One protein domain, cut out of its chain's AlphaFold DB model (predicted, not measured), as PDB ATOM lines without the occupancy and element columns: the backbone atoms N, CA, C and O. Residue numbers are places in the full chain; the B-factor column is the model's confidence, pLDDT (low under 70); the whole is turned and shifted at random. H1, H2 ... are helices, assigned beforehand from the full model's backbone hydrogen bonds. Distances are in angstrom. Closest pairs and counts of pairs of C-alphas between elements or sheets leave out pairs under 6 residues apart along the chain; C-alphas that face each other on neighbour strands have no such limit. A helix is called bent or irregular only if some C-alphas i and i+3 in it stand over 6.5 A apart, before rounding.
ATOM      1  N   SER A  13      58.170  21.261  -5.747       55.50
ATOM      2  CA  SER A  13      56.886  20.564  -5.805       55.50
ATOM      3  C   SER A  13      56.460  20.159  -7.216       55.50
ATOM      4  O   SER A  13      55.756  19.173  -7.356       55.50
ATOM      5  N   GLU A  14      56.890  20.869  -8.253       55.31
ATOM      6  CA  GLU A  14      56.614  20.543  -9.660       55.31
ATOM      7  C   GLU A  14      57.659  19.563 -10.215       55.31
ATOM      8  O   GLU A  14      57.330  18.646 -10.967       55.31
ATOM      9  N   TYR A  15      58.914  19.700  -9.776       56.53
ATOM     10  CA  TYR A  15      59.994  18.775 -10.096       56.53
ATOM     11  C   TYR A  15      59.697  17.380  -9.550       56.53
ATOM     12  O   TYR A  15      59.766  16.398 -10.292       56.53
ATOM     13  N   VAL A  16      59.311  17.288  -8.273       53.81
ATOM     14  CA  VAL A  16      59.020  15.994  -7.650       53.81
ATOM     15  C   VAL A  16      57.544  15.597  -7.748       53.81
ATOM     16  O   VAL A  16      57.228  14.411  -7.771       53.81
ATOM     17  N   GLY A  17      56.638  16.563  -7.890       50.09
ATOM     18  CA  GLY A  17      55.192  16.344  -7.964       50.09
ATOM     19  C   GLY A  17      54.470  16.366  -6.613       50.09
ATOM     20  O   GLY A  17      53.325  15.945  -6.547       50.09
ATOM     21  N   ILE A  18      55.094  16.841  -5.528       50.19
ATOM     22  CA  ILE A  18      54.569  16.762  -4.149       50.19
ATOM     23  C   ILE A  18      54.705  18.134  -3.459       50.19
ATOM     24  O   ILE A  18      55.824  18.597  -3.254       50.19
ATOM     25  N   SER A  19      53.601  18.803  -3.078       42.19
ATOM     26  CA  SER A  19      53.652  20.118  -2.382       42.19
ATOM     27  C   SER A  19      53.255  20.108  -0.907       42.19
ATOM     28  O   SER A  19      53.538  21.079  -0.202       42.19
ATOM     29  N   SER A  20      52.661  19.030  -0.386       41.47
ATOM     30  CA  SER A  20      52.236  18.966   1.018       41.47
ATOM     31  C   SER A  20      52.548  17.609   1.655       41.47
ATOM     32  O   SER A  20      52.631  16.610   0.938       41.47
ATOM     33  N   PRO A  21      52.725  17.553   2.993       37.56
ATOM     34  CA  PRO A  21      52.553  16.292   3.689       37.56
ATOM     35  C   PRO A  21      51.072  15.932   3.585       37.56
ATOM     36  O   PRO A  21      50.229  16.819   3.444       37.56
ATOM     37  N   GLU A  22      50.787  14.644   3.678       47.41
ATOM     38  CA  GLU A  22      49.444  14.136   3.939       47.41
ATOM     39  C   GLU A  22      48.431  14.452   2.836       47.41
ATOM     40  O   GLU A  22      47.933  15.559   2.622       47.41
ATOM     41  N   THR A  23      48.069  13.409   2.118       49.28
ATOM     42  CA  THR A  23      46.777  13.383   1.459       49.28
ATOM     43  C   THR A  23      46.186  12.059   1.915       49.28
ATOM     44  O   THR A  23      46.549  11.051   1.321       49.28
ATOM     45  N   PRO A  24      45.400  12.035   3.019       57.69
ATOM     46  CA  PRO A  24      44.620  10.858   3.389       57.69
ATOM     47  C   PRO A  24      43.978  10.306   2.124       57.69
ATOM     48  O   PRO A  24      43.489  11.125   1.348       57.69
ATOM     49  N   LYS A  25      43.992   8.992   1.890       58.88
ATOM     50  CA  LYS A  25      43.492   8.362   0.647       58.88
ATOM     51  C   LYS A  25      42.294   9.077  -0.003       58.88
ATOM     52  O   LYS A  25      42.347   9.439  -1.181       58.88
ATOM     53  N   TYR A  26      41.272   9.425   0.784       64.69
ATOM     54  CA  TYR A  26      40.069  10.101   0.292       64.69
ATOM     55  C   TYR A  26      40.326  11.474  -0.321       64.69
ATOM     56  O   TYR A  26      39.628  11.857  -1.247       64.69
ATOM     57  N   LEU A  27      41.330  12.216   0.140       65.12
ATOM     58  CA  LEU A  27      41.706  13.490  -0.454       65.12
ATOM     59  C   LEU A  27      42.297  13.354  -1.855       65.12
ATOM     60  O   LEU A  27      42.094  14.267  -2.653       65.12
ATOM     61  N   ILE A  28      43.015  12.271  -2.169       70.31
ATOM     62  CA  ILE A  28      43.549  12.058  -3.523       70.31
ATOM     63  C   ILE A  28      42.365  11.936  -4.482       70.31
ATOM     64  O   ILE A  28      42.268  12.691  -5.451       70.31
ATOM     65  N   LEU A  29      41.427  11.052  -4.134       76.00
ATOM     66  CA  LEU A  29      40.202  10.841  -4.888       76.00
ATOM     67  C   LEU A  29      39.353  12.113  -4.975       76.00
ATOM     68  O   LEU A  29      38.978  12.539  -6.059       76.00
ATOM     69  N   ILE A  30      39.089  12.768  -3.849       70.25
ATOM     70  CA  ILE A  30      38.289  13.994  -3.789       70.25
ATOM     71  C   ILE A  30      38.860  15.087  -4.682       70.25
ATOM     72  O   ILE A  30      38.103  15.770  -5.365       70.25
ATOM     73  N   ASN A  31      40.180  15.282  -4.686       71.69
ATOM     74  CA  ASN A  31      40.781  16.306  -5.532       71.69
ATOM     75  C   ASN A  31      40.617  15.960  -7.010       71.69
ATOM     76  O   ASN A  31      40.303  16.850  -7.802       71.69
ATOM     77  N   TYR A  32      40.758  14.683  -7.364       78.06
ATOM     78  CA  TYR A  32      40.480  14.205  -8.710       78.06
ATOM     79  C   TYR A  32      39.008  14.439  -9.100       78.06
ATOM     80  O   TYR A  32      38.744  15.122 -10.087       78.06
ATOM     81  N   LEU A  33      38.048  14.020  -8.266       77.31
ATOM     82  CA  LEU A  33      36.609  14.243  -8.480       77.31
ATOM     83  C   LEU A  33      36.240  15.730  -8.538       77.31
ATOM     84  O   LEU A  33      35.388  16.125  -9.330       77.31
ATOM     85  N   SER A  34      36.913  16.579  -7.756       72.38
ATOM     86  CA  SER A  34      36.678  18.027  -7.746       72.38
ATOM     87  C   SER A  34      37.023  18.704  -9.071       72.38
ATOM     88  O   SER A  34      36.626  19.849  -9.281       72.38
ATOM     89  N   ARG A  35      37.765  18.037  -9.968       75.69
ATOM     90  CA  ARG A  35      37.986  18.532 -11.333       75.69
ATOM     91  C   ARG A  35      36.777  18.317 -12.233       75.69
ATOM     92  O   ARG A  35      36.594  19.101 -13.149       75.69
ATOM     93  N   TYR A  36      35.935  17.336 -11.924       76.50
ATOM     94  CA  TYR A  36      34.757  16.967 -12.710       76.50
ATOM     95  C   TYR A  36      33.452  17.501 -12.125       76.50
ATOM     96  O   TYR A  36      32.531  17.830 -12.873       76.50
ATOM     97  N   PHE A  37      33.370  17.611 -10.801       76.12
ATOM     98  CA  PHE A  37      32.149  17.982 -10.098       76.12
ATOM     99  C   PHE A  37      32.365  19.178  -9.173       76.12
ATOM    100  O   PHE A  37      33.471  19.457  -8.700       76.12
ATOM    101  N   ARG A  38      31.288  19.918  -8.923       69.50
ATOM    102  CA  ARG A  38      31.230  21.020  -7.961       69.50
ATOM    103  C   ARG A  38      30.224  20.691  -6.869       69.50
ATOM    104  O   ARG A  38      29.259  19.974  -7.101       69.50
ATOM    105  N   TYR A  39      30.455  21.256  -5.692       62.62
ATOM    106  CA  TYR A  39      29.441  21.240  -4.652       62.62
ATOM    107  C   TYR A  39      28.366  22.272  -4.972       62.62
ATOM    108  O   TYR A  39      28.633  23.330  -5.559       62.62
ATOM    109  N   ASP A  40      27.153  21.966  -4.560       59.75
ATOM    110  CA  ASP A  40      26.049  22.885  -4.685       59.75
ATOM    111  C   ASP A  40      26.106  24.007  -3.626       59.75
ATOM    112  O   ASP A  40      26.010  23.774  -2.422       59.75
ATOM    113  N   THR A 103      36.690  19.528   3.894       41.94
ATOM    114  CA  THR A 103      36.765  20.922   4.337       41.94
ATOM    115  C   THR A 103      36.822  21.848   3.125       41.94
ATOM    116  O   THR A 103      37.382  21.474   2.092       41.94
ATOM    117  N   PRO A 104      36.324  23.089   3.239       36.19
ATOM    118  CA  PRO A 104      36.561  24.119   2.231       36.19
ATOM    119  C   PRO A 104      38.051  24.260   1.878       36.19
ATOM    120  O   PRO A 104      38.390  24.372   0.707       36.19
ATOM    121  N   ASP A 105      38.954  24.122   2.859       36.53
ATOM    122  CA  ASP A 105      40.413  24.146   2.655       36.53
ATOM    123  C   ASP A 105      40.969  22.941   1.869       36.53
ATOM    124  O   ASP A 105      42.079  22.987   1.341       36.53
ATOM    125  N   MET A 106      40.227  21.834   1.801       38.22
ATOM    126  CA  MET A 106      40.551  20.664   0.973       38.22
ATOM    127  C   MET A 106      40.073  20.834  -0.478       38.22
ATOM    128  O   MET A 106      40.501  20.075  -1.345       38.22
ATOM    129  N   LEU A 107      39.231  21.842  -0.730       39.97
ATOM    130  CA  LEU A 107      38.688  22.242  -2.031       39.97
ATOM    131  C   LEU A 107      39.293  23.562  -2.546       39.97
ATOM    132  O   LEU A 107      39.002  23.975  -3.671       39.97
ATOM    133  N   THR A 108      40.125  24.244  -1.750       35.94
ATOM    134  CA  THR A 108      40.793  25.472  -2.184       35.94
ATOM    135  C   THR A 108      41.945  25.171  -3.151       35.94
ATOM    136  O   THR A 108      42.647  24.163  -3.017       35.94
ATOM    137  N   PRO A 109      42.188  26.051  -4.142       38.50
ATOM    138  CA  PRO A 109      43.358  25.963  -5.008       38.50
ATOM    139  C   PRO A 109      44.642  25.989  -4.163       38.50
ATOM    140  O   PRO A 109      44.981  27.011  -3.571       38.50
ATOM    141  N   SER A 110      45.367  24.871  -4.099       41.38
ATOM    142  CA  SER A 110      46.714  24.811  -3.517       41.38
ATOM    143  C   SER A 110      47.766  24.718  -4.625       41.38
ATOM    144  O   SER A 110      47.465  24.292  -5.740       41.38
ATOM    145  N   ALA A 111      49.002  25.131  -4.332       44.94
ATOM    146  CA  ALA A 111      50.124  25.017  -5.266       44.94
ATOM    147  C   ALA A 111      50.324  23.559  -5.744       44.94
ATOM    148  O   ALA A 111      50.208  22.630  -4.938       44.94
ATOM    149  N   PHE A 112      50.646  23.385  -7.034       52.97
ATOM    150  CA  PHE A 112      50.778  22.111  -7.765       52.97
ATOM    151  C   PHE A 112      51.389  20.955  -6.941       52.97
ATOM    152  O   PHE A 112      52.483  21.093  -6.396       52.97
ATOM    153  N   ASN A 113      50.688  19.814  -6.850       53.69
ATOM    154  CA  ASN A 113      51.039  18.621  -6.051       53.69
ATOM    155  C   ASN A 113      50.386  17.337  -6.578       53.69
ATOM    156  O   ASN A 113      49.624  17.384  -7.537       53.69
ATOM    157  N   LEU A 114      50.619  16.211  -5.890       54.44
ATOM    158  CA  LEU A 114      50.040  14.890  -6.170       54.44
ATOM    159  C   LEU A 114      48.517  14.890  -6.304       54.44
ATOM    160  O   LEU A 114      47.973  14.029  -6.982       54.44
ATOM    161  N   ARG A 115      47.824  15.873  -5.726       55.47
ATOM    162  CA  ARG A 115      46.370  16.023  -5.872       55.47
ATOM    163  C   ARG A 115      45.956  16.307  -7.321       55.47
ATOM    164  O   ARG A 115      44.814  16.082  -7.694       55.47
ATOM    165  N   HIS A 116      46.899  16.778  -8.132       64.69
ATOM    166  CA  HIS A 116      46.746  17.064  -9.554       64.69
ATOM    167  C   HIS A 116      47.403  16.022 -10.454       64.69
ATOM    168  O   HIS A 116      47.223  16.078 -11.668       64.69
ATOM    169  N   LEU A 117      48.156  15.083  -9.871       73.81
ATOM    170  CA  LEU A 117      48.881  14.065 -10.619       73.81
ATOM    171  C   LEU A 117      47.931  13.230 -11.465       73.81
ATOM    172  O   LEU A 117      48.202  13.066 -12.640       73.81
ATOM    173  N   LEU A 118      46.835  12.733 -10.890       79.00
ATOM    174  CA  LEU A 118      45.914  11.841 -11.603       79.00
ATOM    175  C   LEU A 118      45.245  12.535 -12.792       79.00
ATOM    176  O   LEU A 118      45.163  11.964 -13.871       79.00
ATOM    177  N   PHE A 119      44.854  13.800 -12.620       77.75
ATOM    178  CA  PHE A 119      44.298  14.601 -13.707       77.75
ATOM    179  C   PHE A 119      45.343  14.854 -14.803       77.75
ATOM    180  O   PHE A 119      45.082  14.628 -15.973       77.75
ATOM    181  N   ALA A 120      46.567  15.246 -14.440       76.12
ATOM    182  CA  ALA A 120      47.653  15.410 -15.408       76.12
ATOM    183  C   ALA A 120      48.043  14.095 -16.102       76.12
ATOM    184  O   ALA A 120      48.319  14.081 -17.297       76.12
ATOM    185  N   LEU A 121      48.056  12.989 -15.355       79.50
ATOM    186  CA  LEU A 121      48.356  11.653 -15.848       79.50
ATOM    187  C   LEU A 121      47.321  11.219 -16.882       79.50
ATOM    188  O   LEU A 121      47.697  10.680 -17.913       79.50
ATOM    189  N   GLN A 122      46.041  11.501 -16.654       84.44
ATOM    190  CA  GLN A 122      44.978  11.179 -17.598       84.44
ATOM    191  C   GLN A 122      45.186  11.819 -18.976       84.44
ATOM    192  O   GLN A 122      45.031  11.147 -19.993       84.44
ATOM    193  N   PHE A 123      45.593  13.087 -19.025       81.94
ATOM    194  CA  PHE A 123      45.754  13.804 -20.295       81.94
ATOM    195  C   PHE A 123      47.168  13.723 -20.880       81.94
ATOM    196  O   PHE A 123      47.366  14.088 -22.031       81.94
ATOM    197  N   ALA A 124      48.149  13.191 -20.145       78.75
ATOM    198  CA  ALA A 124      49.553  13.184 -20.557       78.75
ATOM    199  C   ALA A 124      49.816  12.570 -21.942       78.75
ATOM    200  O   ALA A 124      50.605  13.108 -22.716       78.75
ATOM    201  N   SER A 125      49.143  11.459 -22.261       79.44
ATOM    202  CA  SER A 125      49.297  10.766 -23.547       79.44
ATOM    203  C   SER A 125      48.452  11.360 -24.684       79.44
ATOM    204  O   SER A 125      48.569  10.919 -25.834       79.44
ATOM    205  N   ILE A 126      47.613  12.359 -24.393       79.88
ATOM    206  CA  ILE A 126      46.692  12.986 -25.341       79.88
ATOM    207  C   ILE A 126      47.347  14.250 -25.899       79.88
ATOM    208  O   ILE A 126      47.769  15.135 -25.172       79.88
ATOM    209  N   LYS A 127      47.463  14.323 -27.230       79.06
ATOM    210  CA  LYS A 127      48.192  15.406 -27.920       79.06
ATOM    211  C   LYS A 127      47.294  16.429 -28.614       79.06
ATOM    212  O   LYS A 127      47.797  17.346 -29.254       79.06
ATOM    213  N   SER A 128      45.980  16.236 -28.567       82.81
ATOM    214  CA  SER A 128      44.997  17.073 -29.258       82.81
ATOM    215  C   SER A 128      43.957  17.558 -28.264       82.81
ATOM    216  O   SER A 128      43.368  16.749 -27.549       82.81
ATOM    217  N   LYS A 129      43.697  18.867 -28.282       79.50
ATOM    218  CA  LYS A 129      42.733  19.527 -27.399       79.50
ATOM    219  C   LYS A 129      41.315  18.965 -27.545       79.50
ATOM    220  O   LYS A 129      40.628  18.783 -26.548       79.50
ATOM    221  N   ASP A 130      40.896  18.615 -28.760       82.44
ATOM    222  CA  ASP A 130      39.569  18.025 -28.993       82.44
ATOM    223  C   ASP A 130      39.433  16.654 -28.322       82.44
ATOM    224  O   ASP A 130      38.404  16.340 -27.722       82.44
ATOM    225  N   LYS A 131      40.508  15.856 -28.355       85.12
ATOM    226  CA  LYS A 131      40.560  14.565 -27.660       85.12
ATOM    227  C   LYS A 131      40.606  14.733 -26.143       85.12
ATOM    228  O   LYS A 131      39.994  13.930 -25.452       85.12
ATOM    229  N   GLU A 132      41.271  15.765 -25.624       83.75
ATOM    230  CA  GLU A 132      41.239  16.081 -24.187       83.75
ATOM    231  C   GLU A 132      39.818  16.431 -23.730       83.75
ATOM    232  O   GLU A 132      39.352  15.908 -22.720       83.75
ATOM    233  N   ILE A 133      39.100  17.257 -24.502       84.50
ATOM    234  CA  ILE A 133      37.697  17.607 -24.228       84.50
ATOM    235  C   ILE A 133      36.825  16.348 -24.221       84.50
ATOM    236  O   ILE A 133      35.996  16.166 -23.325       84.50
ATOM    237  N   GLN A 134      36.990  15.486 -25.226       88.00
ATOM    238  CA  GLN A 134      36.225  14.249 -25.341       88.00
ATOM    239  C   GLN A 134      36.508  13.308 -24.165       88.00
ATOM    240  O   GLN A 134      35.569  12.831 -23.532       88.00
ATOM    241  N   GLU A 135      37.781  13.087 -23.837       88.38
ATOM    242  CA  GLU A 135      38.203  12.240 -22.721       88.38
ATOM    243  C   GLU A 135      37.671  12.766 -21.382       88.38
ATOM    244  O   GLU A 135      37.151  11.998 -20.568       88.38
ATOM    245  N   TYR A 136      37.726  14.085 -21.172       88.31
ATOM    246  CA  TYR A 136      37.171  14.728 -19.986       88.31
ATOM    247  C   TYR A 136      35.666  14.470 -19.863       88.31
ATOM    248  O   TYR A 136      35.212  14.038 -18.806       88.31
ATOM    249  N   LYS A 137      34.891  14.695 -20.935       88.00
ATOM    250  CA  LYS A 137      33.431  14.489 -20.931       88.00
ATOM    251  C   LYS A 137      33.064  13.022 -20.713       88.00
ATOM    252  O   LYS A 137      32.168  12.731 -19.924       88.00
ATOM    253  N   THR A 138      33.768  12.103 -21.372       92.38
ATOM    254  CA  THR A 138      33.572  10.658 -21.196       92.38
ATOM    255  C   THR A 138      33.840  10.241 -19.756       92.38
ATOM    256  O   THR A 138      33.010   9.572 -19.148       92.38
ATOM    257  N   THR A 139      34.957  10.691 -19.183       91.44
ATOM    258  CA  THR A 139      35.326  10.365 -17.801       91.44
ATOM    259  C   THR A 139      34.365  10.989 -16.800       91.44
ATOM    260  O   THR A 139      33.946  10.318 -15.866       91.44
ATOM    261  N   GLN A 140      33.958  12.246 -17.006       88.44
ATOM    262  CA  GLN A 140      32.958  12.908 -16.170       88.44
ATOM    263  C   GLN A 140      31.663  12.102 -16.121       88.44
ATOM    264  O   GLN A 140      31.125  11.877 -15.040       88.44
ATOM    265  N   LYS A 141      31.185  11.654 -17.286       88.56
ATOM    266  CA  LYS A 141      29.984  10.832 -17.381       88.56
ATOM    267  C   LYS A 141      30.176   9.496 -16.666       88.56
ATOM    268  O   LYS A 141      29.381   9.161 -15.808       88.56
ATOM    269  N   GLN A 142      31.260   8.775 -16.939       92.12
ATOM    270  CA  GLN A 142      31.522   7.478 -16.307       92.12
ATOM    271  C   GLN A 142      31.677   7.580 -14.788       92.12
ATOM    272  O   GLN A 142      31.163   6.737 -14.068       92.12
ATOM    273  N   LEU A 143      32.338   8.624 -14.283       88.94
ATOM    274  CA  LEU A 143      32.429   8.885 -12.846       88.94
ATOM    275  C   LEU A 143      31.062   9.202 -12.244       88.94
ATOM    276  O   LEU A 143      30.782   8.790 -11.121       88.94
ATOM    277  N   TYR A 144      30.226   9.944 -12.972       83.69
ATOM    278  CA  TYR A 144      28.870  10.239 -12.537       83.69
ATOM    279  C   TYR A 144      28.038   8.963 -12.468       83.69
ATOM    280  O   TYR A 144      27.421   8.696 -11.440       83.69
ATOM    281  N   ASP A 145      28.088   8.156 -13.525       85.38
ATOM    282  CA  ASP A 145      27.336   6.914 -13.626       85.38
ATOM    283  C   ASP A 145      27.784   5.931 -12.533       85.38
ATOM    284  O   ASP A 145      26.969   5.370 -11.802       85.38
ATOM    285  N   PHE A 146      29.100   5.817 -12.338       86.50
ATOM    286  CA  PHE A 146      29.707   4.965 -11.325       86.50
ATOM    287  C   PHE A 146      29.369   5.395  -9.898       86.50
ATOM    288  O   PHE A 146      29.118   4.550  -9.047       86.50
ATOM    289  N   LEU A 147      29.367   6.690  -9.581       80.00
ATOM    290  CA  LEU A 147      29.158   7.144  -8.203       80.00
ATOM    291  C   LEU A 147      27.685   7.397  -7.870       80.00
ATOM    292  O   LEU A 147      27.274   7.133  -6.737       80.00
ATOM    293  N   TYR A 148      26.899   7.896  -8.823       74.44
ATOM    294  CA  TYR A 148      25.619   8.550  -8.548       74.44
ATOM    295  C   TYR A 148      24.421   7.983  -9.325       74.44
ATOM    296  O   TYR A 148      23.305   8.082  -8.818       74.44
ATOM    297  N   ASP A 149      24.601   7.394 -10.514       71.62
ATOM    298  CA  ASP A 149      23.476   6.979 -11.372       71.62
ATOM    299  C   ASP A 149      22.979   5.560 -11.072       71.62
ATOM    300  O   ASP A 149      23.134   4.660 -11.892       71.62
ATOM    301  N   HIS A 150      22.367   5.329  -9.902       61.44
ATOM    302  CA  HIS A 150      21.663   4.068  -9.635       61.44
ATOM    303  C   HIS A 150      20.225   4.261  -9.150       61.44
ATOM    304  O   HIS A 150      19.944   4.801  -8.082       61.44
ATOM    305  N   SER A 151      19.313   3.729  -9.966       49.31
ATOM    306  CA  SER A 151      17.854   3.830  -9.905       49.31
ATOM    307  C   SER A 151      17.180   2.994  -8.809       49.31
ATOM    308  O   SER A 151      16.000   3.210  -8.549       49.31
ATOM    309  N   ASN A 152      17.907   2.089  -8.135       45.47
ATOM    310  CA  ASN A 152      17.315   1.059  -7.262       45.47
ATOM    311  C   ASN A 152      17.796   1.045  -5.795       45.47
ATOM    312  O   ASN A 152      17.488   0.094  -5.079       45.47
ATOM    313  N   ARG A 153      18.531   2.055  -5.300       49.53
ATOM    314  CA  ARG A 153      18.897   2.127  -3.867       49.53
ATOM    315  C   ARG A 153      18.534   3.475  -3.241       49.53
ATOM    316  O   ARG A 153      18.930   4.527  -3.730       49.53
ATOM    317  N   ALA A 154      17.768   3.372  -2.153       52.19
ATOM    318  CA  ALA A 154      17.127   4.409  -1.353       52.19
ATOM    319  C   ALA A 154      17.892   5.741  -1.222       52.19
ATOM    320  O   ALA A 154      19.101   5.763  -0.972       52.19
ATOM    321  N   ASP A 155      17.127   6.829  -1.346       57.12
ATOM    322  CA  ASP A 155      17.142   8.100  -0.605       57.12
ATOM    323  C   ASP A 155      18.498   8.804  -0.376       57.12
ATOM    324  O   ASP A 155      18.696   9.934  -0.824       57.12
ATOM    325  N   ILE A 156      19.477   8.142   0.236       54.97
ATOM    326  CA  ILE A 156      20.824   8.669   0.507       54.97
ATOM    327  C   ILE A 156      21.622   8.913  -0.784       54.97
ATOM    328  O   ILE A 156      22.325   9.918  -0.882       54.97
ATOM    329  N   HIS A 157      21.492   8.059  -1.806       57.97
ATOM    330  CA  HIS A 157      22.218   8.240  -3.076       57.97
ATOM    331  C   HIS A 157      21.738   9.484  -3.833       57.97
ATOM    332  O   HIS A 157      22.556  10.254  -4.340       57.97
ATOM    333  N   ARG A 158      20.421   9.740  -3.824       60.69
ATOM    334  CA  ARG A 158      19.831  10.969  -4.381       60.69
ATOM    335  C   ARG A 158      20.339  12.203  -3.650       60.69
ATOM    336  O   ARG A 158      20.653  13.200  -4.294       60.69
ATOM    337  N   ILE A 159      20.470  12.137  -2.326       59.66
ATOM    338  CA  ILE A 159      21.020  13.244  -1.545       59.66
ATOM    339  C   ILE A 159      22.487  13.490  -1.920       59.66
ATOM    340  O   ILE A 159      22.845  14.617  -2.239       59.66
ATOM    341  N   ILE A 160      23.328  12.456  -1.975       62.50
ATOM    342  CA  ILE A 160      24.744  12.600  -2.354       62.50
ATOM    343  C   ILE A 160      24.889  13.181  -3.773       62.50
ATOM    344  O   ILE A 160      25.693  14.091  -3.983       62.50
ATOM    345  N   GLN A 161      24.073  12.728  -4.728       65.38
ATOM    346  CA  GLN A 161      23.979  13.295  -6.081       65.38
ATOM    347  C   GLN A 161      23.604  14.791  -6.038       65.38
ATOM    348  O   GLN A 161      24.255  15.605  -6.694       65.38
ATOM    349  N   HIS A 162      22.620  15.139  -5.199       63.50
ATOM    350  CA  HIS A 162      22.242  16.489  -4.753       63.50
ATOM    351  C   HIS A 162      23.442  17.393  -4.437       63.50
ATOM    352  O   HIS A 162      23.589  18.515  -4.923       63.50
ATOM    353  N   ILE A 163      24.300  16.876  -3.566       59.47
ATOM    354  CA  ILE A 163      25.339  17.652  -2.892       59.47
ATOM    355  C   ILE A 163      26.603  17.744  -3.743       59.47
ATOM    356  O   ILE A 163      27.225  18.806  -3.828       59.47
ATOM    357  N   CYS A 164      27.001  16.622  -4.345       63.38
ATOM    358  CA  CYS A 164      28.343  16.415  -4.888       63.38
ATOM    359  C   CYS A 164      28.369  16.067  -6.382       63.38
ATOM    360  O   CYS A 164      29.451  16.055  -6.965       63.38
ATOM    361  N   GLY A 165      27.221  15.789  -7.007       63.25
ATOM    362  CA  GLY A 165      27.131  15.307  -8.390       63.25
ATOM    363  C   GLY A 165      26.998  16.398  -9.454       63.25
ATOM    364  O   GLY A 165      26.828  16.077 -10.627       63.25
ATOM    365  N   MET A 166      27.051  17.685  -9.091       69.31
ATOM    366  CA  MET A 166      26.837  18.771 -10.055       69.31
ATOM    367  C   MET A 166      28.018  18.854 -11.039       69.31
ATOM    368  O   MET A 166      29.137  19.147 -10.605       69.31
ATOM    369  N   PRO A 167      27.810  18.647 -12.352       73.31
ATOM    370  CA  PRO A 167      28.902  18.642 -13.319       73.31
ATOM    371  C   PRO A 167      29.514  20.039 -13.484       73.31
ATOM    372  O   PRO A 167      28.825  21.064 -13.418       73.31
ATOM    373  N   LYS A 168      30.829  20.073 -13.706       72.94
ATOM    374  CA  LYS A 168      31.583  21.257 -14.135       72.94
ATOM    375  C   LYS A 168      31.760  21.273 -15.649       72.94
ATOM    376  O   LYS A 168      32.016  20.223 -16.239       72.94
ATOM    377  N   SER A 169      31.691  22.453 -16.266       71.56
ATOM    378  CA  SER A 169      32.045  22.577 -17.683       71.56
ATOM    379  C   SER A 169      33.560  22.416 -17.873       71.56
ATOM    380  O   SER A 169      34.338  22.655 -16.949       71.56
ATOM    381  N   PHE A 170      33.996  21.989 -19.059       66.62
ATOM    382  CA  PHE A 170      35.432  21.905 -19.353       66.62
ATOM    383  C   PHE A 170      36.048  23.307 -19.478       66.62
ATOM    384  O   PHE A 170      37.201  23.537 -19.112       66.62
ATOM    385  N   GLU A 171      35.250  24.272 -19.933       64.81
ATOM    386  CA  GLU A 171      35.587  25.689 -20.028       64.81
ATOM    387  C   GLU A 171      35.886  26.305 -18.646       64.81
ATOM    388  O   GLU A 171      36.815  27.113 -18.519       64.81
ATOM    389  N   ASP A 172      35.187  25.861 -17.591       64.44
ATOM    390  CA  ASP A 172      35.490  26.224 -16.197       64.44
ATOM    391  C   ASP A 172      36.892  25.748 -15.765       64.44
ATOM    392  O   ASP A 172      37.531  26.376 -14.923       64.44
ATOM    393  N   GLU A 173      37.417  24.654 -16.324       64.19
ATOM    394  CA  GLU A 173      38.753  24.144 -15.982       64.19
ATOM    395  C   GLU A 173      39.864  24.765 -16.857       64.19
ATOM    396  O   GLU A 173      40.947  25.055 -16.335       64.19
ATOM    397  N   ILE A 174      39.600  25.059 -18.142       60.34
ATOM    398  CA  ILE A 174      40.546  25.771 -19.029       60.34
ATOM    399  C   ILE A 174      40.799  27.200 -18.535       60.34
ATOM    400  O   ILE A 174      41.951  27.622 -18.437       60.34
ATOM    401  N   SER A 175      39.737  27.945 -18.204       54.59
ATOM    402  CA  SER A 175      39.827  29.345 -17.747       54.59
ATOM    403  C   SER A 175      40.662  29.515 -16.470       54.59
ATOM    404  O   SER A 175      41.200  30.590 -16.213       54.59
ATOM    405  N   ASN A 176      40.850  28.434 -15.709       53.97
ATOM    406  CA  ASN A 176      41.684  28.394 -14.514       53.97
ATOM    407  C   ASN A 176      43.175  28.070 -14.776       53.97
ATOM    408  O   ASN A 176      43.917  27.898 -13.807       53.97
ATOM    409  N   ASN A 177      43.642  27.985 -16.033       49.72
ATOM    410  CA  ASN A 177      45.052  27.733 -16.407       49.72
ATOM    411  C   ASN A 177      45.661  26.444 -15.802       49.72
ATOM    412  O   ASN A 177      46.853  26.359 -15.512       49.72
ATOM    413  N   ARG A 178      44.838  25.409 -15.581       52.75
ATOM    414  CA  ARG A 178      45.220  24.193 -14.832       52.75
ATOM    415  C   ARG A 178      45.675  23.004 -15.690       52.75
ATOM    416  O   ARG A 178      45.999  21.969 -15.113       52.75
ATOM    417  N   LEU A 179      45.685  23.136 -17.019       48.56
ATOM    418  CA  LEU A 179      46.016  22.055 -17.964       48.56
ATOM    419  C   LEU A 179      47.502  22.003 -18.364       48.56
ATOM    420  O   LEU A 179      47.966  20.966 -18.822       48.56
ATOM    421  N   GLU A 180      48.293  23.055 -18.130       49.06
ATOM    422  CA  GLU A 180      49.735  23.050 -18.437       49.06
ATOM    423  C   GLU A 180      50.581  22.384 -17.334       49.06
ATOM    424  O   GLU A 180      51.571  22.933 -16.849       49.06
ATOM    425  N   ILE A 181      50.206  21.179 -16.898       50.66
ATOM    426  CA  ILE A 181      50.991  20.434 -15.905       50.66
ATOM    427  C   ILE A 181      52.138  19.715 -16.622       50.66
ATOM    428  O   ILE A 181      52.024  18.564 -17.040       50.66
ATOM    429  N   LYS A 182      53.280  20.394 -16.752       52.16
ATOM    430  CA  LYS A 182      54.528  19.789 -17.238       52.16
ATOM    431  C   LYS A 182      55.336  19.260 -16.052       52.16
ATOM    432  O   LYS A 182      56.138  19.982 -15.465       52.16
ATOM    433  N   PHE A 183      55.151  17.989 -15.687       55.00
ATOM    434  CA  PHE A 183      56.123  17.316 -14.819       55.00
ATOM    435  C   PHE A 183      57.454  17.231 -15.580       55.00
ATOM    436  O   PHE A 183      57.529  16.587 -16.620       55.00
ATOM    437  N   GLY A 184      58.479  17.931 -15.087       48.03
ATOM    438  CA  GLY A 184      59.693  18.245 -15.851       48.03
ATOM    439  C   GLY A 184      60.439  17.065 -16.505       48.03
ATOM    440  O   GLY A 184      60.456  15.952 -15.975       48.03
ATOM    441  N   GLU A 185      61.138  17.426 -17.593       51.84
ATOM    442  CA  GLU A 185      61.940  16.666 -18.580       51.84
ATOM    443  C   GLU A 185      61.167  15.862 -19.642       51.84
ATOM    444  O   GLU A 185      60.513  14.864 -19.350       51.84
ATOM    445  N   GLN A 186      61.353  16.276 -20.905       43.34
ATOM    446  CA  GLN A 186      60.868  15.639 -22.142       43.34
ATOM    447  C   GLN A 186      61.257  14.154 -22.249       43.34
ATOM    448  O   GLN A 186      60.541  13.363 -22.856       43.34
ATOM    449  N   GLU A 187      62.352  13.741 -21.610       45.09
ATOM    450  CA  GLU A 187      62.779  12.342 -21.580       45.09
ATOM    451  C   GLU A 187      61.764  11.469 -20.825       45.09
ATOM    452  O   GLU A 187      61.395  10.411 -21.320       45.09
ATOM    453  N   LYS A 188      61.171  11.956 -19.720       54.91
ATOM    454  CA  LYS A 188      60.187  11.241 -18.868       54.91
ATOM    455  C   LYS A 188      58.813  11.053 -19.510       54.91
ATOM    456  O   LYS A 188      57.974  10.341 -18.957       54.91
ATOM    457  N   GLN A 189      58.606  11.627 -20.690       60.84
ATOM    458  CA  GLN A 189      57.320  11.679 -21.366       60.84
ATOM    459  C   GLN A 189      56.847  10.293 -21.826       60.84
ATOM    460  O   GLN A 189      55.688   9.970 -21.636       60.84
ATOM    461  N   ARG A 190      57.731   9.392 -22.289       64.69
ATOM    462  CA  ARG A 190      57.308   8.055 -22.769       64.69
ATOM    463  C   ARG A 190      56.776   7.126 -21.673       64.69
ATOM    464  O   ARG A 190      55.806   6.407 -21.899       64.69
ATOM    465  N   TYR A 191      57.412   7.104 -20.498       69.81
ATOM    466  CA  TYR A 191      56.892   6.324 -19.367       69.81
ATOM    467  C   TYR A 191      55.603   6.952 -18.841       69.81
ATOM    468  O   TYR A 191      54.638   6.241 -18.580       69.81
ATOM    469  N   PHE A 192      55.582   8.280 -18.725       74.31
ATOM    470  CA  PHE A 192      54.397   9.005 -18.296       74.31
ATOM    471  C   PHE A 192      53.219   8.766 -19.256       74.31
ATOM    472  O   PHE A 192      52.115   8.505 -18.797       74.31
ATOM    473  N   ASP A 193      53.477   8.685 -20.565       77.69
ATOM    474  CA  ASP A 193      52.508   8.283 -21.587       77.69
ATOM    475  C   ASP A 193      52.045   6.829 -21.407       77.69
ATOM    476  O   ASP A 193      50.863   6.534 -21.574       77.69
ATOM    477  N   LYS A 194      52.950   5.896 -21.073       82.12
ATOM    478  CA  LYS A 194      52.582   4.492 -20.810       82.12
ATOM    479  C   LYS A 194      51.701   4.380 -19.566       82.12
ATOM    480  O   LYS A 194      50.670   3.714 -19.623       82.12
ATOM    481  N   LEU A 195      52.085   5.037 -18.473       84.69
ATOM    482  CA  LEU A 195      51.312   5.058 -17.233       84.69
ATOM    483  C   LEU A 195      49.960   5.758 -17.441       84.69
ATOM    484  O   LEU A 195      48.958   5.282 -16.927       84.69
ATOM    485  N   SER A 196      49.920   6.823 -18.247       86.88
ATOM    486  CA  SER A 196      48.702   7.524 -18.673       86.88
ATOM    487  C   SER A 196      47.740   6.598 -19.409       86.88
ATOM    488  O   SER A 196      46.581   6.471 -19.025       86.88
ATOM    489  N   LYS A 197      48.236   5.881 -20.421       89.94
ATOM    490  CA  LYS A 197      47.434   4.902 -21.165       89.94
ATOM    491  C   LYS A 197      46.916   3.795 -20.254       89.94
ATOM    492  O   LYS A 197      45.727   3.504 -20.291       89.94
ATOM    493  N   LYS A 198      47.785   3.223 -19.408       91.69
ATOM    494  CA  LYS A 198      47.404   2.192 -18.427       91.69
ATOM    495  C   LYS A 198      46.302   2.713 -17.496       91.69
ATOM    496  O   LYS A 198      45.278   2.050 -17.358       91.69
ATOM    497  N   PHE A 199      46.477   3.921 -16.950       93.12
ATOM    498  CA  PHE A 199      45.507   4.582 -16.076       93.12
ATOM    499  C   PHE A 199      44.150   4.737 -16.751       93.12
ATOM    500  O   PHE A 199      43.165   4.254 -16.208       93.12
ATOM    501  N   ASN A 200      44.093   5.331 -17.946       93.44
ATOM    502  CA  ASN A 200      42.825   5.569 -18.639       93.44
ATOM    503  C   ASN A 200      42.129   4.262 -19.022       93.44
ATOM    504  O   ASN A 200      40.926   4.120 -18.815       93.44
ATOM    505  N   THR A 201      42.877   3.277 -19.534       95.06
ATOM    506  CA  THR A 201      42.309   1.972 -19.891       95.06
ATOM    507  C   THR A 201      41.733   1.260 -18.671       95.06
ATOM    508  O   THR A 201      40.605   0.776 -18.728       95.06
ATOM    509  N   GLN A 202      42.467   1.203 -17.559       96.25
ATOM    510  CA  GLN A 202      41.975   0.535 -16.355       96.25
ATOM    511  C   GLN A 202      40.861   1.326 -15.669       96.25
ATOM    512  O   GLN A 202      39.892   0.719 -15.227       96.25
ATOM    513  N   LEU A 203      40.956   2.660 -15.619       96.00
ATOM    514  CA  LEU A 203      39.908   3.520 -15.071       96.00
ATOM    515  C   LEU A 203      38.601   3.299 -15.828       96.00
ATOM    516  O   LEU A 203      37.572   3.076 -15.201       96.00
ATOM    517  N   HIS A 204      38.646   3.278 -17.163       96.06
ATOM    518  CA  HIS A 204      37.477   2.979 -17.978       96.06
ATOM    519  C   HIS A 204      36.843   1.634 -17.597       96.06
ATOM    520  O   HIS A 204      35.640   1.584 -17.339       96.06
ATOM    521  N   LYS A 205      37.641   0.560 -17.503       96.38
ATOM    522  CA  LYS A 205      37.145  -0.771 -17.113       96.38
ATOM    523  C   LYS A 205      36.551  -0.785 -15.703       96.38
ATOM    524  O   LYS A 205      35.477  -1.333 -15.506       96.38
ATOM    525  N   VAL A 206      37.203  -0.137 -14.736       95.31
ATOM    526  CA  VAL A 206      36.707  -0.023 -13.354       95.31
ATOM    527  C   VAL A 206      35.375   0.722 -13.296       95.31
ATOM    528  O   VAL A 206      34.444   0.247 -12.655       95.31
ATOM    529  N   LEU A 207      35.255   1.862 -13.983       94.25
ATOM    530  CA  LEU A 207      34.042   2.687 -13.952       94.25
ATOM    531  C   LEU A 207      32.858   2.060 -14.704       94.25
ATOM    532  O   LEU A 207      31.724   2.498 -14.529       94.25
ATOM    533  N   THR A 208      33.114   1.060 -15.550       92.94
ATOM    534  CA  THR A 208      32.098   0.382 -16.374       92.94
ATOM    535  C   THR A 208      31.842  -1.068 -15.967       92.94
ATOM    536  O   THR A 208      30.961  -1.713 -16.542       92.94
ATOM    537  N   ASP A 209      32.558  -1.589 -14.964       91.31
ATOM    538  CA  ASP A 209      32.354  -2.950 -14.477       91.31
ATOM    539  C   ASP A 209      30.985  -3.095 -13.809       91.31
ATOM    540  O   ASP A 209      30.653  -2.417 -12.836       91.31
ATOM    541  N   ARG A 210      30.200  -4.057 -14.299       86.81
ATOM    542  CA  ARG A 210      28.852  -4.322 -13.790       86.81
ATOM    543  C   ARG A 210      28.865  -4.755 -12.327       86.81
ATOM    544  O   ARG A 210      27.955  -4.392 -11.590       86.81
ATOM    545  N   ASN A 211      29.871  -5.521 -11.898       83.81
ATOM    546  CA  ASN A 211      29.887  -6.057 -10.535       83.81
ATOM    547  C   ASN A 211      30.123  -4.941  -9.514       83.81
ATOM    548  O   ASN A 211      29.364  -4.835  -8.553       83.81
ATOM    549  N   LEU A 212      31.110  -4.072  -9.759       86.06
ATOM    550  CA  LEU A 212      31.350  -2.886  -8.935       86.06
ATOM    551  C   LEU A 212      30.189  -1.892  -8.974       86.06
ATOM    552  O   LEU A 212      29.852  -1.313  -7.945       86.06
ATOM    553  N   LEU A 213      29.548  -1.693 -10.129       85.06
ATOM    554  CA  LEU A 213      28.371  -0.826 -10.210       85.06
ATOM    555  C   LEU A 213      27.287  -1.287  -9.218       85.06
ATOM    556  O   LEU A 213      26.793  -0.486  -8.430       85.06
ATOM    557  N   HIS A 214      27.029  -2.591  -9.109       79.50
ATOM    558  CA  HIS A 214      26.021  -3.133  -8.192       79.50
ATOM    559  C   HIS A 214      26.367  -3.101  -6.687       79.50
ATOM    560  O   HIS A 214      25.496  -3.430  -5.869       79.50
ATOM    561  N   THR A 215      27.575  -2.692  -6.280       79.94
ATOM    562  CA  THR A 215      27.903  -2.536  -4.850       79.94
ATOM    563  C   THR A 215      27.230  -1.287  -4.256       79.94
ATOM    564  O   THR A 215      26.401  -0.630  -4.885       79.94
ATOM    565  N   ASP A 216      27.496  -0.943  -3.000       75.81
ATOM    566  CA  ASP A 216      27.081   0.348  -2.439       75.81
ATOM    567  C   ASP A 216      28.090   1.467  -2.777       75.81
ATOM    568  O   ASP A 216      29.210   1.211  -3.231       75.81
ATOM    569  N   PHE A 217      27.681   2.721  -2.554       74.81
ATOM    570  CA  PHE A 217      28.504   3.908  -2.802       74.81
ATOM    571  C   PHE A 217      29.855   3.884  -2.072       74.81
ATOM    572  O   PHE A 217      30.855   4.312  -2.647       74.81
ATOM    573  N   TYR A 218      29.917   3.393  -0.832       74.94
ATOM    574  CA  TYR A 218      31.151   3.409  -0.046       74.94
ATOM    575  C   TYR A 218      32.150   2.394  -0.562       74.94
ATOM    576  O   TYR A 218      33.320   2.736  -0.691       74.94
ATOM    577  N   THR A 219      31.689   1.201  -0.932       80.12
ATOM    578  CA  THR A 219      32.537   0.194  -1.577       80.12
ATOM    579  C   THR A 219      33.144   0.740  -2.871       80.12
ATOM    580  O   THR A 219      34.356   0.659  -3.071       80.12
ATOM    581  N   ARG A 220      32.342   1.409  -3.712       84.81
ATOM    582  CA  ARG A 220      32.832   2.059  -4.943       84.81
ATOM    583  C   ARG A 220      33.826   3.181  -4.662       84.81
ATOM    584  O   ARG A 220      34.869   3.261  -5.311       84.81
ATOM    585  N   MET A 221      33.522   4.039  -3.690       80.94
ATOM    586  CA  MET A 221      34.409   5.127  -3.275       80.94
ATOM    587  C   MET A 221      35.729   4.597  -2.725       80.94
ATOM    588  O   MET A 221      36.781   5.106  -3.095       80.94
ATOM    589  N   GLU A 222      35.694   3.578  -1.874       82.56
ATOM    590  CA  GLU A 222      36.873   2.954  -1.278       82.56
ATOM    591  C   GLU A 222      37.740   2.263  -2.333       82.56
ATOM    592  O   GLU A 222      38.963   2.440  -2.354       82.56
ATOM    593  N   PHE A 223      37.109   1.555  -3.272       89.56
ATOM    594  CA  PHE A 223      37.797   0.939  -4.398       89.56
ATOM    595  C   PHE A 223      38.492   1.992  -5.267       89.56
ATOM    596  O   PHE A 223      39.690   1.893  -5.532       89.56
ATOM    597  N   LEU A 224      37.771   3.048  -5.657       89.38
ATOM    598  CA  LEU A 224      38.315   4.133  -6.474       89.38
ATOM    599  C   LEU A 224      39.427   4.894  -5.732       89.38
ATOM    600  O   LEU A 224      40.415   5.315  -6.326       89.38
ATOM    601  N   CYS A 225      39.308   5.018  -4.414       84.94
ATOM    602  CA  CYS A 225      40.297   5.631  -3.539       84.94
ATOM    603  C   CYS A 225      41.608   4.829  -3.500       84.94
ATOM    604  O   CYS A 225      42.701   5.393  -3.655       84.94
ATOM    605  N   THR A 226      41.498   3.507  -3.368       89.62
ATOM    606  CA  THR A 226      42.626   2.570  -3.429       89.62
ATOM    607  C   THR A 226      43.254   2.556  -4.823       89.62
ATOM    608  O   THR A 226      44.472   2.682  -4.944       89.62
ATOM    609  N   PHE A 227      42.435   2.545  -5.880       93.38
ATOM    610  CA  PHE A 227      42.871   2.640  -7.275       93.38
ATOM    611  C   PHE A 227      43.675   3.920  -7.546       93.38
ATOM    612  O   PHE A 227      44.802   3.871  -8.039       93.38
ATOM    613  N   CYS A 228      43.145   5.079  -7.157       88.44
ATOM    614  CA  CYS A 228      43.837   6.359  -7.274       88.44
ATOM    615  C   CYS A 228      45.166   6.370  -6.496       88.44
ATOM    616  O   CYS A 228      46.177   6.863  -6.999       88.44
ATOM    617  N   SER A 229      45.181   5.808  -5.285       85.88
ATOM    618  CA  SER A 229      46.381   5.728  -4.440       85.88
ATOM    619  C   SER A 229      47.451   4.808  -5.037       85.88
ATOM    620  O   SER A 229      48.634   5.154  -5.009       85.88
ATOM    621  N   LEU A 230      47.047   3.695  -5.655       90.31
ATOM    622  CA  LEU A 230      47.941   2.798  -6.384       90.31
ATOM    623  C   LEU A 230      48.648   3.521  -7.534       90.31
ATOM    624  O   LEU A 230      49.859   3.404  -7.672       90.31
ATOM    625  N   TYR A 231      47.936   4.321  -8.328       88.38
ATOM    626  CA  TYR A 231      48.557   5.055  -9.440       88.38
ATOM    627  C   TYR A 231      49.494   6.178  -8.986       88.38
ATOM    628  O   TYR A 231      50.480   6.486  -9.662       88.38
ATOM    629  N   VAL A 232      49.239   6.759  -7.811       82.75
ATOM    630  CA  VAL A 232      50.209   7.639  -7.153       82.75
ATOM    631  C   VAL A 232      51.459   6.845  -6.757       82.75
ATOM    632  O   VAL A 232      52.570   7.310  -7.007       82.75
ATOM    633  N   LEU A 233      51.304   5.646  -6.188       83.75
ATOM    634  CA  LEU A 233      52.424   4.769  -5.835       83.75
ATOM    635  C   LEU A 233      53.241   4.348  -7.071       83.75
ATOM    636  O   LEU A 233      54.460   4.506  -7.061       83.75
ATOM    637  N   GLU A 234      52.586   3.909  -8.149       84.56
ATOM    638  CA  GLU A 234      53.208   3.561  -9.438       84.56
ATOM    639  C   GLU A 234      54.053   4.720  -9.981       84.56
ATOM    640  O   GLU A 234      55.223   4.549 -10.333       84.56
ATOM    641  N   PHE A 235      53.495   5.935  -9.977       80.88
ATOM    642  CA  PHE A 235      54.220   7.132 -10.391       80.88
ATOM    643  C   PHE A 235      55.468   7.367  -9.532       80.88
ATOM    644  O   PHE A 235      56.554   7.615 -10.061       80.88
ATOM    645  N   LEU A 236      55.340   7.273  -8.206       77.44
ATOM    646  CA  LEU A 236      56.445   7.478  -7.270       77.44
ATOM    647  C   LEU A 236      57.565   6.433  -7.455       77.44
ATOM    648  O   LEU A 236      58.751   6.785  -7.446       77.44
ATOM    649  N   LEU A 237      57.207   5.164  -7.659       78.62
ATOM    650  CA  LEU A 237      58.152   4.068  -7.903       78.62
ATOM    651  C   LEU A 237      58.891   4.227  -9.229       78.62
ATOM    652  O   LEU A 237      60.104   4.029  -9.305       78.62
ATOM    653  N   ALA A 238      58.186   4.654 -10.268       75.38
ATOM    654  CA  ALA A 238      58.814   4.881 -11.553       75.38
ATOM    655  C   ALA A 238      59.755   6.080 -11.555       75.38
ATOM    656  O   ALA A 238      60.816   6.022 -12.173       75.38
ATOM    657  N   ARG A 239      59.428   7.151 -10.822       71.19
ATOM    658  CA  ARG A 239      60.339   8.297 -10.685       71.19
ATOM    659  C   ARG A 239      61.633   7.957  -9.956       71.19
ATOM    660  O   ARG A 239      62.636   8.622 -10.191       71.19
ATOM    661  N   THR A 240      61.610   6.959  -9.078       69.25
ATOM    662  CA  THR A 240      62.791   6.491  -8.343       69.25
ATOM    663  C   THR A 240      63.662   5.523  -9.141       69.25
ATOM    664  O   THR A 240      64.735   5.153  -8.674       69.25
ATOM    665  N   ASN A 241      63.285   5.144 -10.361       67.94
ATOM    666  CA  ASN A 241      64.200   4.468 -11.278       67.94
ATOM    667  C   ASN A 241      65.142   5.516 -11.889       67.94
ATOM    668  O   ASN A 241      64.772   6.244 -12.809       67.94
TER     669      ASN A 241
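Overview. This is residues 13 to 40 and 103 to 241 of the 523 residues of an uncharacterized protein of Desulfitobacterium dehalogenans (UniProt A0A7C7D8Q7). Two long helices, H8 and H10, run side by side in opposite directions as a base layer, and H4 packs across them while H2 crosses H10 beside it. The long helix H5 slants over the same side and meets H8 and H10 near one end of the pair, with the short H1, H3, H6, H7 and H9 round the edges. The printed part has 167 residues with ten named helices, H1 to H10 in order, and no named strand; the class is all helix, its packing mostly crossed, with 0 of the 6 pairs of helices that touch and have a tilt at a shallow tilt. It is compact, with a radius of gyration of the C-alphas of 15.8 A and spans of 50 by 34 by 32 A.

Along the chain. H1, residues 13 to 16, begins at C-alpha 13 (56.886, 20.564, -5.805). H2 is residues 25 to 33, 12.9 A long, and H3 is residues 104 to 107. H4, residues 114 to 124, measures 14.5 A, and H5, residues 129 to 147, 26.6 A, beginning at C-alpha 129 (42.733, 19.527, -27.399). H6 is residues 156 to 164, 12.1 A, and H7 residues 170 to 174. H8, residues 186 to 208, and H10, residues 217 to 239, are each 33.1 A; H9, residues 210 to 213, lies between them in the chain. H10 ends at C-alpha 239 (60.339, 8.297, -10.685). H4 and H8 are irregular: C-alphas 115 and 118, and C-alphas 187 and 190, are 7.1 A apart. H8 has a kink of 27 degrees near residue 193.

Arrangement. H8 and H10 are close but not clearly touching, Phe 199 to Tyr 231 at 7.3 A between closest C-alphas, at a shallow tilt of 16 degrees, opposite ways. H4 touches H8, about perpendicular at 87 degrees, closest C-alphas Leu 121 and Ser 196, 5.0 A. H2 touches residues 222 to 229 of H10, about perpendicular at 86 degrees, closest C-alphas Leu 29 and Cys 225, 5.4 A. H5 touches H8 with residues 139 to 146, closest C-alphas Phe 146 and Leu 207, 5.6 A, the same way at 37 degrees, only just steep. H7 only just touches H5, and H3 only just touches H2, each with 3 pairs of C-alphas within 8 A. H6 is near H5; H1 touches no helix. Every O i to N i+4 pair is within hydrogen-bond range in H2, H5, H6, H7 and H10; H4 has 5 of 7 and H8 17 of 19, while H1, H3 and H9 are too short for such a pair.

Size, cuts and confidence. The C-alphas farthest apart, of Ala 154 and Glu 187, are 50.6 A apart. Residues 41 to 102 are not printed, and C-alphas 40 and 103 are 14.1 A apart across that cut. H7 to H8 is a long link of 11 residues. Mean pLDDT of the printed part is 70.6; 73 residues are under 70, among them 103 to 116 and 170 to 191.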